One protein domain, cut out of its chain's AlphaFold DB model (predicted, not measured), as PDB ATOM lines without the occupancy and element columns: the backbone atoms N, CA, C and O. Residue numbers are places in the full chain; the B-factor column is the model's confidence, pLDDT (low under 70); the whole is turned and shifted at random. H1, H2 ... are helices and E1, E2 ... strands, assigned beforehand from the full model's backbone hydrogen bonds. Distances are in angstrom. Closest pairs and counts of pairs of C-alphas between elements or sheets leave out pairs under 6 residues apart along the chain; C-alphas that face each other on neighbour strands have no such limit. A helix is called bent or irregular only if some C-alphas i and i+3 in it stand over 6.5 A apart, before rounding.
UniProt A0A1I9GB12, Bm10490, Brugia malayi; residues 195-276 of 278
ATOM      1  N   GLY A 195     -50.871  30.008 -12.871       40.81
ATOM      2  CA  GLY A 195     -49.734  29.374 -12.196       40.81
ATOM      3  C   GLY A 195     -48.365  29.851 -12.693       40.81
ATOM      4  O   GLY A 195     -47.376  29.677 -11.991       40.81
ATOM      5  N   ILE A 196     -48.299  30.477 -13.873       41.88
ATOM      6  CA  ILE A 196     -47.037  30.937 -14.475       41.88
ATOM      7  C   ILE A 196     -46.599  32.294 -13.889       41.88
ATOM      8  O   ILE A 196     -45.406  32.549 -13.773       41.88
ATOM      9  N   TYR A 197     -47.538  33.119 -13.411       42.25
ATOM     10  CA  TYR A 197     -47.246  34.424 -12.789       42.25
ATOM     11  C   TYR A 197     -46.776  34.361 -11.323       42.25
ATOM     12  O   TYR A 197     -46.483  35.403 -10.736       42.25
ATOM     13  N   ASP A 198     -46.715  33.179 -10.703       53.06
ATOM     14  CA  ASP A 198     -46.410  33.064  -9.267       53.06
ATOM     15  C   ASP A 198     -44.953  32.674  -8.976       53.06
ATOM     16  O   ASP A 198     -44.480  32.844  -7.855       53.06
ATOM     17  N   VAL A 199     -44.214  32.195  -9.983       54.84
ATOM     18  CA  VAL A 199     -42.834  31.715  -9.796       54.84
ATOM     19  C   VAL A 199     -41.869  32.878  -9.535       54.84
ATOM     20  O   VAL A 199     -41.031  32.787  -8.639       54.84
ATOM     21  N   GLU A 200     -42.044  34.010 -10.227       61.25
ATOM     22  CA  GLU A 200     -41.247  35.231 -10.010       61.25
ATOM     23  C   GLU A 200     -41.483  35.847  -8.617       61.25
ATOM     24  O   GLU A 200     -40.599  36.481  -8.043       61.25
ATOM     25  N   ASN A 201     -42.649  35.592  -8.011       71.56
ATOM     26  CA  ASN A 201     -43.027  36.137  -6.706       71.56
ATOM     27  C   ASN A 201     -42.607  35.257  -5.517       71.56
ATOM     28  O   ASN A 201     -42.777  35.658  -4.359       71.56
ATOM     29  N   LEU A 202     -42.030  34.073  -5.756       84.62
ATOM     30  CA  LEU A 202     -41.623  33.162  -4.679       84.62
ATOM     31  C   LEU A 202     -40.546  33.778  -3.780       84.62
ATOM     32  O   LEU A 202     -40.583  33.598  -2.561       84.62
ATOM     33  N   TRP A 203     -39.634  34.554  -4.363       87.81
ATOM     34  CA  TRP A 203     -38.550  35.223  -3.643       87.81
ATOM     35  C   TRP A 203     -38.957  36.558  -3.016       87.81
ATOM     36  O   TRP A 203     -38.211  37.108  -2.204       87.81
ATOM     37  N   LEU A 204     -40.152  37.064  -3.336       89.44
ATOM     38  CA  LEU A 204     -40.625  38.343  -2.827       89.44
ATOM     39  C   LEU A 204     -40.887  38.258  -1.315       89.44
ATOM     40  O   LEU A 204     -41.647  37.409  -0.819       89.44
ATOM     41  N   LEU A 205     -40.258  39.179  -0.585       91.06
ATOM     42  CA  LEU A 205     -40.457  39.401   0.840       91.06
ATOM     43  C   LEU A 205     -41.105  40.769   1.050       91.06
ATOM     44  O   LEU A 205     -40.634  41.780   0.539       91.06
ATOM     45  N   GLU A 206     -42.173  40.800   1.840       90.75
ATOM     46  CA  GLU A 206     -42.828  42.046   2.221       90.75
ATOM     47  C   GLU A 206     -41.882  42.928   3.053       90.75
ATOM     48  O   GLU A 206     -41.275  42.458   4.019       90.75
ATOM     49  N   LYS A 207     -41.790  44.221   2.720       90.12
ATOM     50  CA  LYS A 207     -40.882  45.166   3.393       90.12
ATOM     51  C   LYS A 207     -41.126  45.253   4.905       90.12
ATOM     52  O   LYS A 207     -40.167  45.330   5.659       90.12
ATOM     53  N   SER A 208     -42.381  45.169   5.357       94.62
ATOM     54  CA  SER A 208     -42.758  45.192   6.786       94.62
ATOM     55  C   SER A 208     -42.139  44.043   7.598       94.62
ATOM     56  O   SER A 208     -41.950  44.139   8.816       94.62
ATOM     57  N   ARG A 209     -41.794  42.947   6.913       95.88
ATOM     58  CA  ARG A 209     -41.183  41.756   7.494       95.88
ATOM     59  C   ARG A 209     -39.662  41.811   7.508       95.88
ATOM     60  O   ARG A 209     -39.055  40.958   8.147       95.88
ATOM     61  N   LEU A 210     -39.049  42.780   6.836       96.44
ATOM     62  CA  LEU A 210     -37.607  42.971   6.826       96.44
ATOM     63  C   LEU A 210     -37.226  44.118   7.761       96.44
ATOM     64  O   LEU A 210     -37.686  45.246   7.614       96.44
ATOM     65  N   VAL A 211     -36.336  43.837   8.706       96.38
ATOM     66  CA  VAL A 211     -35.689  44.855   9.535       96.38
ATOM     67  C   VAL A 211     -34.244  44.983   9.082       96.38
ATOM     68  O   VAL A 211     -33.528  43.985   9.021       96.38
ATOM     69  N   VAL A 212     -33.809  46.205   8.783       95.94
ATOM     70  CA  VAL A 212     -32.421  46.508   8.419       95.94
ATOM     71  C   VAL A 212     -31.779  47.325   9.532       95.94
ATOM     72  O   VAL A 212     -32.278  48.388   9.899       95.94
ATOM     73  N   PHE A 213     -30.647  46.850  10.043       95.75
ATOM     74  CA  PHE A 213     -29.850  47.563  11.035       95.75
ATOM     75  C   PHE A 213     -28.787  48.403  10.319       95.75
ATOM     76  O   PHE A 213     -27.661  47.953  10.115       95.75
ATOM     77  N   HIS A 214     -29.147  49.627   9.925       92.25
ATOM     78  CA  HIS A 214     -28.262  50.533   9.171       92.25
ATOM     79  C   HIS A 214     -26.965  50.884   9.921       92.25
ATOM     80  O   HIS A 214     -25.942  51.151   9.299       92.25
ATOM     81  N   GLU A 215     -26.976  50.811  11.253       93.88
ATOM     82  CA  GLU A 215     -25.791  51.010  12.097       93.88
ATOM     83  C   GLU A 215     -24.821  49.813  12.068       93.88
ATOM     84  O   GLU A 215     -23.654  49.941  12.425       93.88
ATOM     85  N   MET A 216     -25.281  48.636  11.625       94.50
ATOM     86  CA  MET A 216     -24.499  47.396  11.586       94.50
ATOM     87  C   MET A 216     -24.132  47.026  10.149       94.50
ATOM     88  O   MET A 216     -24.652  46.066   9.568       94.50
ATOM     89  N   LYS A 217     -23.214  47.795   9.565       95.75
ATOM     90  CA  LYS A 217     -22.666  47.519   8.236       95.75
ATOM     91  C   LYS A 217     -21.746  46.294   8.272       95.75
ATOM     92  O   LYS A 217     -20.792  46.253   9.040       95.75
ATOM     93  N   LEU A 218     -22.031  45.308   7.423       96.31
ATOM     94  CA  LEU A 218     -21.226  44.093   7.250       96.31
ATOM     95  C   LEU A 218     -20.156  44.261   6.164       96.31
ATOM     96  O   LEU A 218     -19.124  43.602   6.213       96.31
ATOM     97  N   GLY A 219     -20.393  45.139   5.184       94.25
ATOM     98  CA  GLY A 219     -19.429  45.427   4.125       94.25
ATOM     99  C   GLY A 219     -19.899  46.493   3.137       94.25
ATOM    100  O   GLY A 219     -21.065  46.894   3.131       94.25
ATOM    101  N   SER A 220     -18.973  46.945   2.292       90.75
ATOM    102  CA  SER A 220     -19.241  47.835   1.152       90.75
ATOM    103  C   SER A 220     -18.570  47.247  -0.084       90.75
ATOM    104  O   SER A 220     -17.404  46.867  -0.015       90.75
ATOM    105  N   GLY A 221     -19.296  47.168  -1.192       83.88
ATOM    106  CA  GLY A 221     -18.743  46.923  -2.521       83.88
ATOM    107  C   GLY A 221     -18.652  48.221  -3.322       83.88
ATOM    108  O   GLY A 221     -19.032  49.282  -2.833       83.88
ATOM    109  N   ALA A 222     -18.204  48.118  -4.575       80.38
ATOM    110  CA  ALA A 222     -18.078  49.266  -5.480       80.38
ATOM    111  C   ALA A 222     -19.404  50.029  -5.686       80.38
ATOM    112  O   ALA A 222     -19.393  51.245  -5.808       80.38
ATOM    113  N   PHE A 223     -20.539  49.319  -5.649       83.75
ATOM    114  CA  PHE A 223     -21.858  49.891  -5.954       83.75
ATOM    115  C   PHE A 223     -22.938  49.545  -4.923       83.75
ATOM    116  O   PHE A 223     -24.105  49.857  -5.113       83.75
ATOM    117  N   CYS A 224     -22.596  48.864  -3.828       90.31
ATOM    118  CA  CYS A 224     -23.596  48.400  -2.866       90.31
ATOM    119  C   CYS A 224     -23.056  48.357  -1.445       90.31
ATOM    120  O   CYS A 224     -21.853  48.265  -1.207       90.31
ATOM    121  N   ASN A 225     -23.970  48.358  -0.487       93.12
ATOM    122  CA  ASN A 225     -23.674  48.146   0.916       93.12
ATOM    123  C   ASN A 225     -24.376  46.881   1.397       93.12
ATOM    124  O   ASN A 225     -25.479  46.563   0.950       93.12
ATOM    125  N   VAL A 226     -23.736  46.170   2.318       95.25
ATOM    126  CA  VAL A 226     -24.314  45.005   2.981       95.25
ATOM    127  C   VAL A 226     -24.489  45.338   4.451       95.25
ATOM    128  O   VAL A 226     -23.523  45.691   5.128       95.25
ATOM    129  N   TYR A 227     -25.711  45.205   4.948       96.88
ATOM    130  CA  TYR A 227     -26.066  45.442   6.343       96.88
ATOM    131  C   TYR A 227     -26.547  44.161   7.004       96.88
ATOM    132  O   TYR A 227     -27.043  43.242   6.346       96.88
ATOM    133  N   LYS A 228     -26.436  44.112   8.329       97.56
ATOM    134  CA  LYS A 228     -27.124  43.099   9.119       97.56
ATOM    135  C   LYS A 228     -28.623  43.398   9.090       97.56
ATOM    136  O   LYS A 228     -29.040  44.545   9.238       97.56
ATOM    137  N   GLY A 229     -29.435  42.364   8.935       97.38
ATOM    138  CA  GLY A 229     -30.885  42.464   8.986       97.38
ATOM    139  C   GLY A 229     -31.522  41.258   9.660       97.38
ATOM    140  O   GLY A 229     -30.843  40.304  10.041       97.38
ATOM    141  N   ALA A 230     -32.837  41.322   9.820       97.06
ATOM    142  CA  ALA A 230     -33.652  40.235  10.334       97.06
ATOM    143  C   ALA A 230     -34.945  40.117   9.525       97.06
ATOM    144  O   ALA A 230     -35.571  41.123   9.184       97.06
ATOM    145  N   ILE A 231     -35.354  38.884   9.246       97.31
ATOM    146  CA  ILE A 231     -36.631  38.562   8.616       97.31
ATOM    147  C   ILE A 231     -37.585  38.100   9.708       97.31
ATOM    148  O   ILE A 231     -37.303  37.128  10.397       97.31
ATOM    149  N   LYS A 232     -38.734  38.760   9.836       96.00
ATOM    150  CA  LYS A 232     -39.853  38.320  10.676       96.00
ATOM    151  C   LYS A 232     -40.686  37.290   9.917       96.00
ATOM    152  O   LYS A 232     -40.998  37.487   8.739       96.00
ATOM    153  N   GLY A 233     -41.081  36.207  10.574       93.62
ATOM    154  CA  GLY A 233     -41.751  35.058   9.970       93.62
ATOM    155  C   GLY A 233     -40.812  34.193   9.121       93.62
ATOM    156  O   GLY A 233     -39.596  34.255   9.261       93.62
ATOM    157  N   PHE A 234     -41.377  33.376   8.230       93.44
ATOM    158  CA  PHE A 234     -40.608  32.450   7.390       93.44
ATOM    159  C   PHE A 234     -39.911  33.137   6.211       93.44
ATOM    160  O   PHE A 234     -40.567  33.820   5.421       93.44
ATOM    161  N   ALA A 235     -38.607  32.922   6.051       94.06
ATOM    162  CA  ALA A 235     -37.857  33.416   4.901       94.06
ATOM    163  C   ALA A 235     -38.417  32.871   3.563       94.06
ATOM    164  O   ALA A 235     -38.989  31.778   3.541       94.06
ATOM    165  N   PRO A 236     -38.240  33.586   2.430       92.31
ATOM    166  CA  PRO A 236     -38.785  33.170   1.130       92.31
ATOM    167  C   PRO A 236     -38.359  31.765   0.682       92.31
ATOM    168  O   PRO A 236     -39.149  31.055   0.069       92.31
ATOM    169  N   ILE A 237     -37.166  31.308   1.085       91.00
ATOM    170  CA  ILE A 237     -36.689  29.943   0.812       91.00
ATOM    171  C   ILE A 237     -37.639  28.859   1.345       91.00
ATOM    172  O   ILE A 237     -37.736  27.790   0.752       91.00
ATOM    173  N   CYS A 238     -38.402  29.132   2.408       90.19
ATOM    174  CA  CYS A 238     -39.410  28.207   2.929       90.19
ATOM    175  C   CYS A 238     -40.631  28.062   2.014       90.19
ATOM    176  O   CYS A 238     -41.304  27.039   2.083       90.19
ATOM    177  N   LYS A 239     -40.933  29.059   1.167       89.12
ATOM    178  CA  LYS A 239     -41.984  28.938   0.140       89.12
ATOM    179  C   LYS A 239     -41.545  27.984  -0.971       89.12
ATOM    180  O   LYS A 239     -42.355  27.233  -1.496       89.12
ATOM    181  N   ILE A 240     -40.256  28.019  -1.300       86.69
ATOM    182  CA  ILE A 240     -39.644  27.242  -2.384       86.69
ATOM    183  C   ILE A 240     -39.346  25.818  -1.927       86.69
ATOM    184  O   ILE A 240     -39.549  24.864  -2.669       86.69
ATOM    185  N   ASN A 241     -38.899  25.667  -0.680       89.00
ATOM    186  CA  ASN A 241     -38.646  24.382  -0.055       89.00
ATOM    187  C   ASN A 241     -39.399  24.272   1.286       89.00
ATOM    188  O   ASN A 241     -38.838  24.584   2.345       89.00
ATOM    189  N   PRO A 242     -40.656  23.785   1.262       87.69
ATOM    190  CA  PRO A 242     -41.486  23.645   2.458       87.69
ATOM    191  C   PRO A 242     -40.903  22.722   3.532       87.69
ATOM    192  O   PRO A 242     -41.226  22.887   4.707       87.69
ATOM    193  N   SER A 243     -40.006  21.792   3.179       88.88
ATOM    194  CA  SER A 243     -39.344  20.926   4.168       88.88
ATOM    195  C   SER A 243     -38.513  21.722   5.179       88.88
ATOM    196  O   SER A 243     -38.352  21.300   6.318       88.88
ATOM    197  N   LEU A 244     -38.055  22.925   4.819       88.38
ATOM    198  CA  LEU A 244     -37.298  23.789   5.723       88.38
ATOM    199  C   LEU A 244     -38.163  24.397   6.833       88.38
ATOM    200  O   LEU A 244     -37.617  24.855   7.838       88.38
ATOM    201  N   ILE A 245     -39.492  24.384   6.694       88.81
ATOM    202  CA  ILE A 245     -40.419  24.899   7.710       88.81
ATOM    203  C   ILE A 245     -40.310  24.075   8.997       88.81
ATOM    204  O   ILE A 245     -40.292  24.652  10.083       88.81
ATOM    205  N   SER A 246     -40.176  22.747   8.886       85.31
ATOM    206  CA  SER A 246     -40.077  21.852  10.047       85.31
ATOM    207  C   SER A 246     -38.794  22.073  10.851       85.31
ATOM    208  O   SER A 246     -38.789  21.872  12.061       85.31
ATOM    209  N   THR A 247     -37.726  22.553  10.203       85.94
ATOM    210  CA  THR A 247     -36.454  22.859  10.874       85.94
ATOM    211  C   THR A 247     -36.536  24.100  11.763       85.94
ATOM    212  O   THR A 247     -35.730  24.254  12.676       85.94
ATOM    213  N   GLY A 248     -37.466  25.022  11.486       84.62
ATOM    214  CA  GLY A 248     -37.608  26.294  12.200       84.62
ATOM    215  C   GLY A 248     -36.453  27.293  12.020       84.62
ATOM    216  O   GLY A 248     -36.609  28.448  12.402       84.62
ATOM    217  N   ILE A 249     -35.333  26.903  11.397       89.81
ATOM    218  CA  ILE A 249     -34.107  27.716  11.251       89.81
ATOM    219  C   ILE A 249     -34.375  29.032  10.507       89.81
ATOM    220  O   ILE A 249     -33.778  30.063  10.802       89.81
ATOM    221  N   PHE A 250     -35.288  28.994   9.541       93.00
ATOM    222  CA  PHE A 250     -35.616  30.116   8.661       93.00
ATOM    223  C   PHE A 250     -36.842  30.914   9.118       93.00
ATOM    224  O   PHE A 250     -37.409  31.680   8.335       93.00
ATOM    225  N   LYS A 251     -37.290  30.717  10.360       94.31
ATOM    226  CA  LYS A 251     -38.336  31.523  10.985       94.31
ATOM    227  C   LYS A 251     -37.692  32.566  11.893       94.31
ATOM    228  O   LYS A 251     -36.861  32.205  12.718       94.31
ATOM    229  N   ASP A 252     -38.106  33.826  11.767       95.25
ATOM    230  CA  ASP A 252     -37.633  34.928  12.621       95.25
ATOM    231  C   ASP A 252     -36.091  35.019  12.656       95.25
ATOM    232  O   ASP A 252     -35.470  35.143  13.711       95.25
ATOM    233  N   CYS A 253     -35.457  34.885  11.484       94.62
ATOM    234  CA  CYS A 253     -34.023  34.639  11.353       94.62
ATOM    235  C   CYS A 253     -33.218  35.887  10.962       94.62
ATOM    236  O   CYS A 253     -33.722  36.825  10.339       94.62
ATOM    237  N   MET A 254     -31.921  35.869  11.276       96.06
ATOM    238  CA  MET A 254     -30.976  36.896  10.832       96.06
ATOM    239  C   MET A 254     -30.623  36.727   9.353       96.06
ATOM    240  O   MET A 254     -30.569  35.611   8.837       96.06
ATOM    241  N   CYS A 255     -30.341  37.837   8.677       96.06
ATOM    242  CA  CYS A 255     -29.930  37.850   7.278       96.06
ATOM    243  C   CYS A 255     -28.901  38.953   6.993       96.06
ATOM    244  O   CYS A 255     -28.700  39.877   7.786       96.06
ATOM    245  N   ALA A 256     -28.245  38.846   5.840       96.75
ATOM    246  CA  ALA A 256     -27.478  39.932   5.248       96.75
ATOM    247  C   ALA A 256     -28.347  40.622   4.191       96.75
ATOM    248  O   ALA A 256     -28.947  39.956   3.347       96.75
ATOM    249  N   VAL A 257     -28.415  41.949   4.240       94.94
ATOM    250  CA  VAL A 257     -29.220  42.764   3.326       94.94
ATOM    251  C   VAL A 257     -28.278  43.567   2.450       94.94
ATOM    252  O   VAL A 257     -27.624  44.494   2.922       94.94
ATOM    253  N   LYS A 258     -28.202  43.193   1.172       94.31
ATOM    254  CA  LYS A 258     -27.476  43.946   0.151       94.31
ATOM    255  C   LYS A 258     -28.414  45.007  -0.419       94.31
ATOM    256  O   LYS A 258     -29.531  44.683  -0.808       94.31
ATOM    257  N   MET A 259     -27.970  46.253  -0.458       91.25
ATOM    258  CA  MET A 259     -28.749  47.368  -0.990       91.25
ATOM    259  C   MET A 259     -27.858  48.367  -1.714       91.25
ATOM    260  O   MET A 259     -26.678  48.523  -1.383       91.25
ATOM    261  N   LEU A 260     -28.439  49.033  -2.703       90.81
ATOM    262  CA  LEU A 260     -27.806  50.147  -3.388       90.81
ATOM    263  C   LEU A 260     -27.759  51.383  -2.473       90.81
ATOM    264  O   LEU A 260     -28.621  51.540  -1.602       90.81
ATOM    265  N   PRO A 261     -26.739  52.246  -2.613       85.38
ATOM    266  CA  PRO A 261     -26.752  53.560  -1.986       85.38
ATOM    267  C   PRO A 261     -27.905  54.407  -2.542       85.38
ATOM    268  O   PRO A 261     -28.345  54.208  -3.669       85.38
ATOM    269  N   SER A 262     -28.358  55.397  -1.773       81.25
ATOM    270  CA  SER A 262     -29.462  56.286  -2.172       81.25
ATOM    271  C   SER A 262     -29.179  57.137  -3.416       81.25
ATOM    272  O   SER A 262     -30.110  57.696  -3.978       81.25
ATOM    273  N   ILE A 263     -27.911  57.251  -3.822       83.62
ATOM    274  CA  ILE A 263     -27.457  58.015  -4.992       83.62
ATOM    275  C   ILE A 263     -27.116  57.122  -6.196       83.62
ATOM    276  O   ILE A 263     -26.461  57.579  -7.127       83.62
ATOM    277  N   ALA A 264     -27.480  55.835  -6.153       84.88
ATOM    278  CA  ALA A 264     -27.223  54.917  -7.259       84.88
ATOM    279  C   ALA A 264     -27.926  55.383  -8.544       84.88
ATOM    280  O   ALA A 264     -29.058  55.862  -8.498       84.88
ATOM    281  N   ASP A 265     -27.236  55.241  -9.672       85.75
ATOM    282  CA  ASP A 265     -27.745  55.552 -11.003       85.75
ATOM    283  C   ASP A 265     -28.551  54.382 -11.586       85.75
ATOM    284  O   ASP A 265     -28.492  53.244 -11.109       85.75
ATOM    285  N   ASP A 266     -29.312  54.661 -12.646       85.62
ATOM    286  CA  ASP A 266     -30.183  53.670 -13.289       85.62
ATOM    287  C   ASP A 266     -29.398  52.453 -13.814       85.62
ATOM    288  O   ASP A 266     -29.911  51.333 -13.815       85.62
ATOM    289  N   ILE A 267     -28.128  52.654 -14.189       85.25
ATOM    290  CA  ILE A 267     -27.208  51.590 -14.613       85.25
ATOM    291  C   ILE A 267     -26.904  50.652 -13.436       85.25
ATOM    292  O   ILE A 267     -27.116  49.445 -13.552       85.25
ATOM    293  N   ALA A 268     -26.496  51.179 -12.274       83.88
ATOM    294  CA  ALA A 268     -26.268  50.353 -11.088       83.88
ATOM    295  C   ALA A 268     -27.550  49.657 -10.604       83.88
ATOM    296  O   ALA A 268     -27.485  48.542 -10.080       83.88
ATOM    297  N   HIS A 269     -28.717  50.283 -10.787       84.44
ATOM    298  CA  HIS A 269     -30.012  49.655 -10.532       84.44
ATOM    299  C   HIS A 269     -30.274  48.459 -11.454       84.44
ATOM    300  O   HIS A 269     -30.635  47.390 -10.956       84.44
ATOM    301  N   ALA A 270     -30.056  48.600 -12.762       84.62
ATOM    302  CA  ALA A 270     -30.225  47.512 -13.725       84.62
ATOM    303  C   ALA A 270     -29.272  46.339 -13.436       84.62
ATOM    304  O   ALA A 270     -29.726  45.197 -13.314       84.62
ATOM    305  N   ASP A 271     -27.988  46.627 -13.209       84.44
ATOM    306  CA  ASP A 271     -26.975  45.626 -12.853       84.44
ATOM    307  C   ASP A 271     -27.334  44.895 -11.550       84.44
ATOM    308  O   ASP A 271     -27.148  43.683 -11.411       84.44
ATOM    309  N   PHE A 272     -27.883  45.619 -10.570       84.69
ATOM    310  CA  PHE A 272     -28.302  45.035  -9.299       84.69
ATOM    311  C   PHE A 272     -29.488  44.079  -9.452       84.69
ATOM    312  O   PHE A 272     -29.505  43.025  -8.812       84.69
ATOM    313  N   ILE A 273     -30.470  44.427 -10.288       82.56
ATOM    314  CA  ILE A 273     -31.632  43.574 -10.557       82.56
ATOM    315  C   ILE A 273     -31.241  42.355 -11.391       82.56
ATOM    316  O   ILE A 273     -31.739  41.266 -11.113       82.56
ATOM    317  N   GLN A 274     -30.301  42.485 -12.330       79.88
ATOM    318  CA  GLN A 274     -29.808  41.349 -13.110       79.88
ATOM    319  C   GLN A 274     -29.257  40.227 -12.215       79.88
ATOM    320  O   GLN A 274     -29.466  39.053 -12.500       79.88
ATOM    321  N   VAL A 275     -28.622  40.567 -11.086       69.50
ATOM    322  CA  VAL A 275     -28.139  39.582 -10.098       69.50
ATOM    323  C   VAL A 275     -29.281  38.802  -9.427       69.50
ATOM    324  O   VAL A 275     -29.042  37.746  -8.852       69.50
ATOM    325  N   LEU A 276     -30.520  39.293  -9.457       71.25
ATOM    326  CA  LEU A 276     -31.680  38.605  -8.880       71.25
ATOM    327  C   LEU A 276     -32.398  37.701  -9.894       71.25
ATOM    328  O   LEU A 276     -33.106  36.782  -9.484       71.25
TER     329      LEU A 276
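Overview. This is residues 195 to 276 of the 278 residues of the protein "Bm10490" of Brugia malayi (UniProt A0A1I9GB12). A strongly twisted, bent sheet of three antiparallel strands is a spine with small helices off its ends: H1 and H2 form a short helical excursion between E2 and E3 at one end, and H3 is set off from the sheet near the other. The arrangement is open, with few contacts between helices and sheet, and residues 195 to 209 form a long first stretch with no named element. The printed part has 82 residues, with three named helices and three named strands in the order E1, E2, H1, H2, E3, H3 along the chain; the sheet order is E1 - E2 - E3, and the class is mixed, helices and strands, with 48 residues in named elements. The whole is only just loose, close to compact, with a radius of gyration of the C-alphas of 14.4 A and spans of 40 by 34 by 19 A.

Along the chain. Start at C-alpha 210, (-37.607, 42.971, 6.826), where E1, residues 210 to 220, begins; it covers 19.8 A and bends by 87 degrees at residue 215. E2, residues 225 to 234, covers 24.0 A. Next come H1, residues 237 to 240, and H2, residues 243 to 247. E3, residues 251 to 259, covers 22.1 A. H3, residues 266 to 274, covers 12.3 A and ends at C-alpha 274, (-29.808, 41.349, -13.110).

Arrangement. Look first at hairpin E1 and E2, antiparallel at 152 degrees, where N 211 and O 230 are 2.9 A apart, within hydrogen-bond range. E2 and E3 are antiparallel at 152 degrees, with N 229 and O 255 at 2.8 A, within range. H1 and H2 only just touch, only at the corner by their link, with 3 pairs of C-alphas within 8 A; the closest, Cys 238 and Leu 244, are 5.6 A apart. H3 is apart from E1 and E2. In H3 every O i to N i+4 pair is within range; H2 has 0 of 1 but 2 of 2 O i to N i+3 pairs, and H1 is too short for an O i to N i+4 pair.

Size, cuts and confidence. The C-alphas of Ser 246 and Asp 265, the two farthest apart, are 41.6 A apart. The printed part has no cut, and no link between elements is long. Expect low model confidence, pLDDT under 70, at residues 195 to 200 and 275.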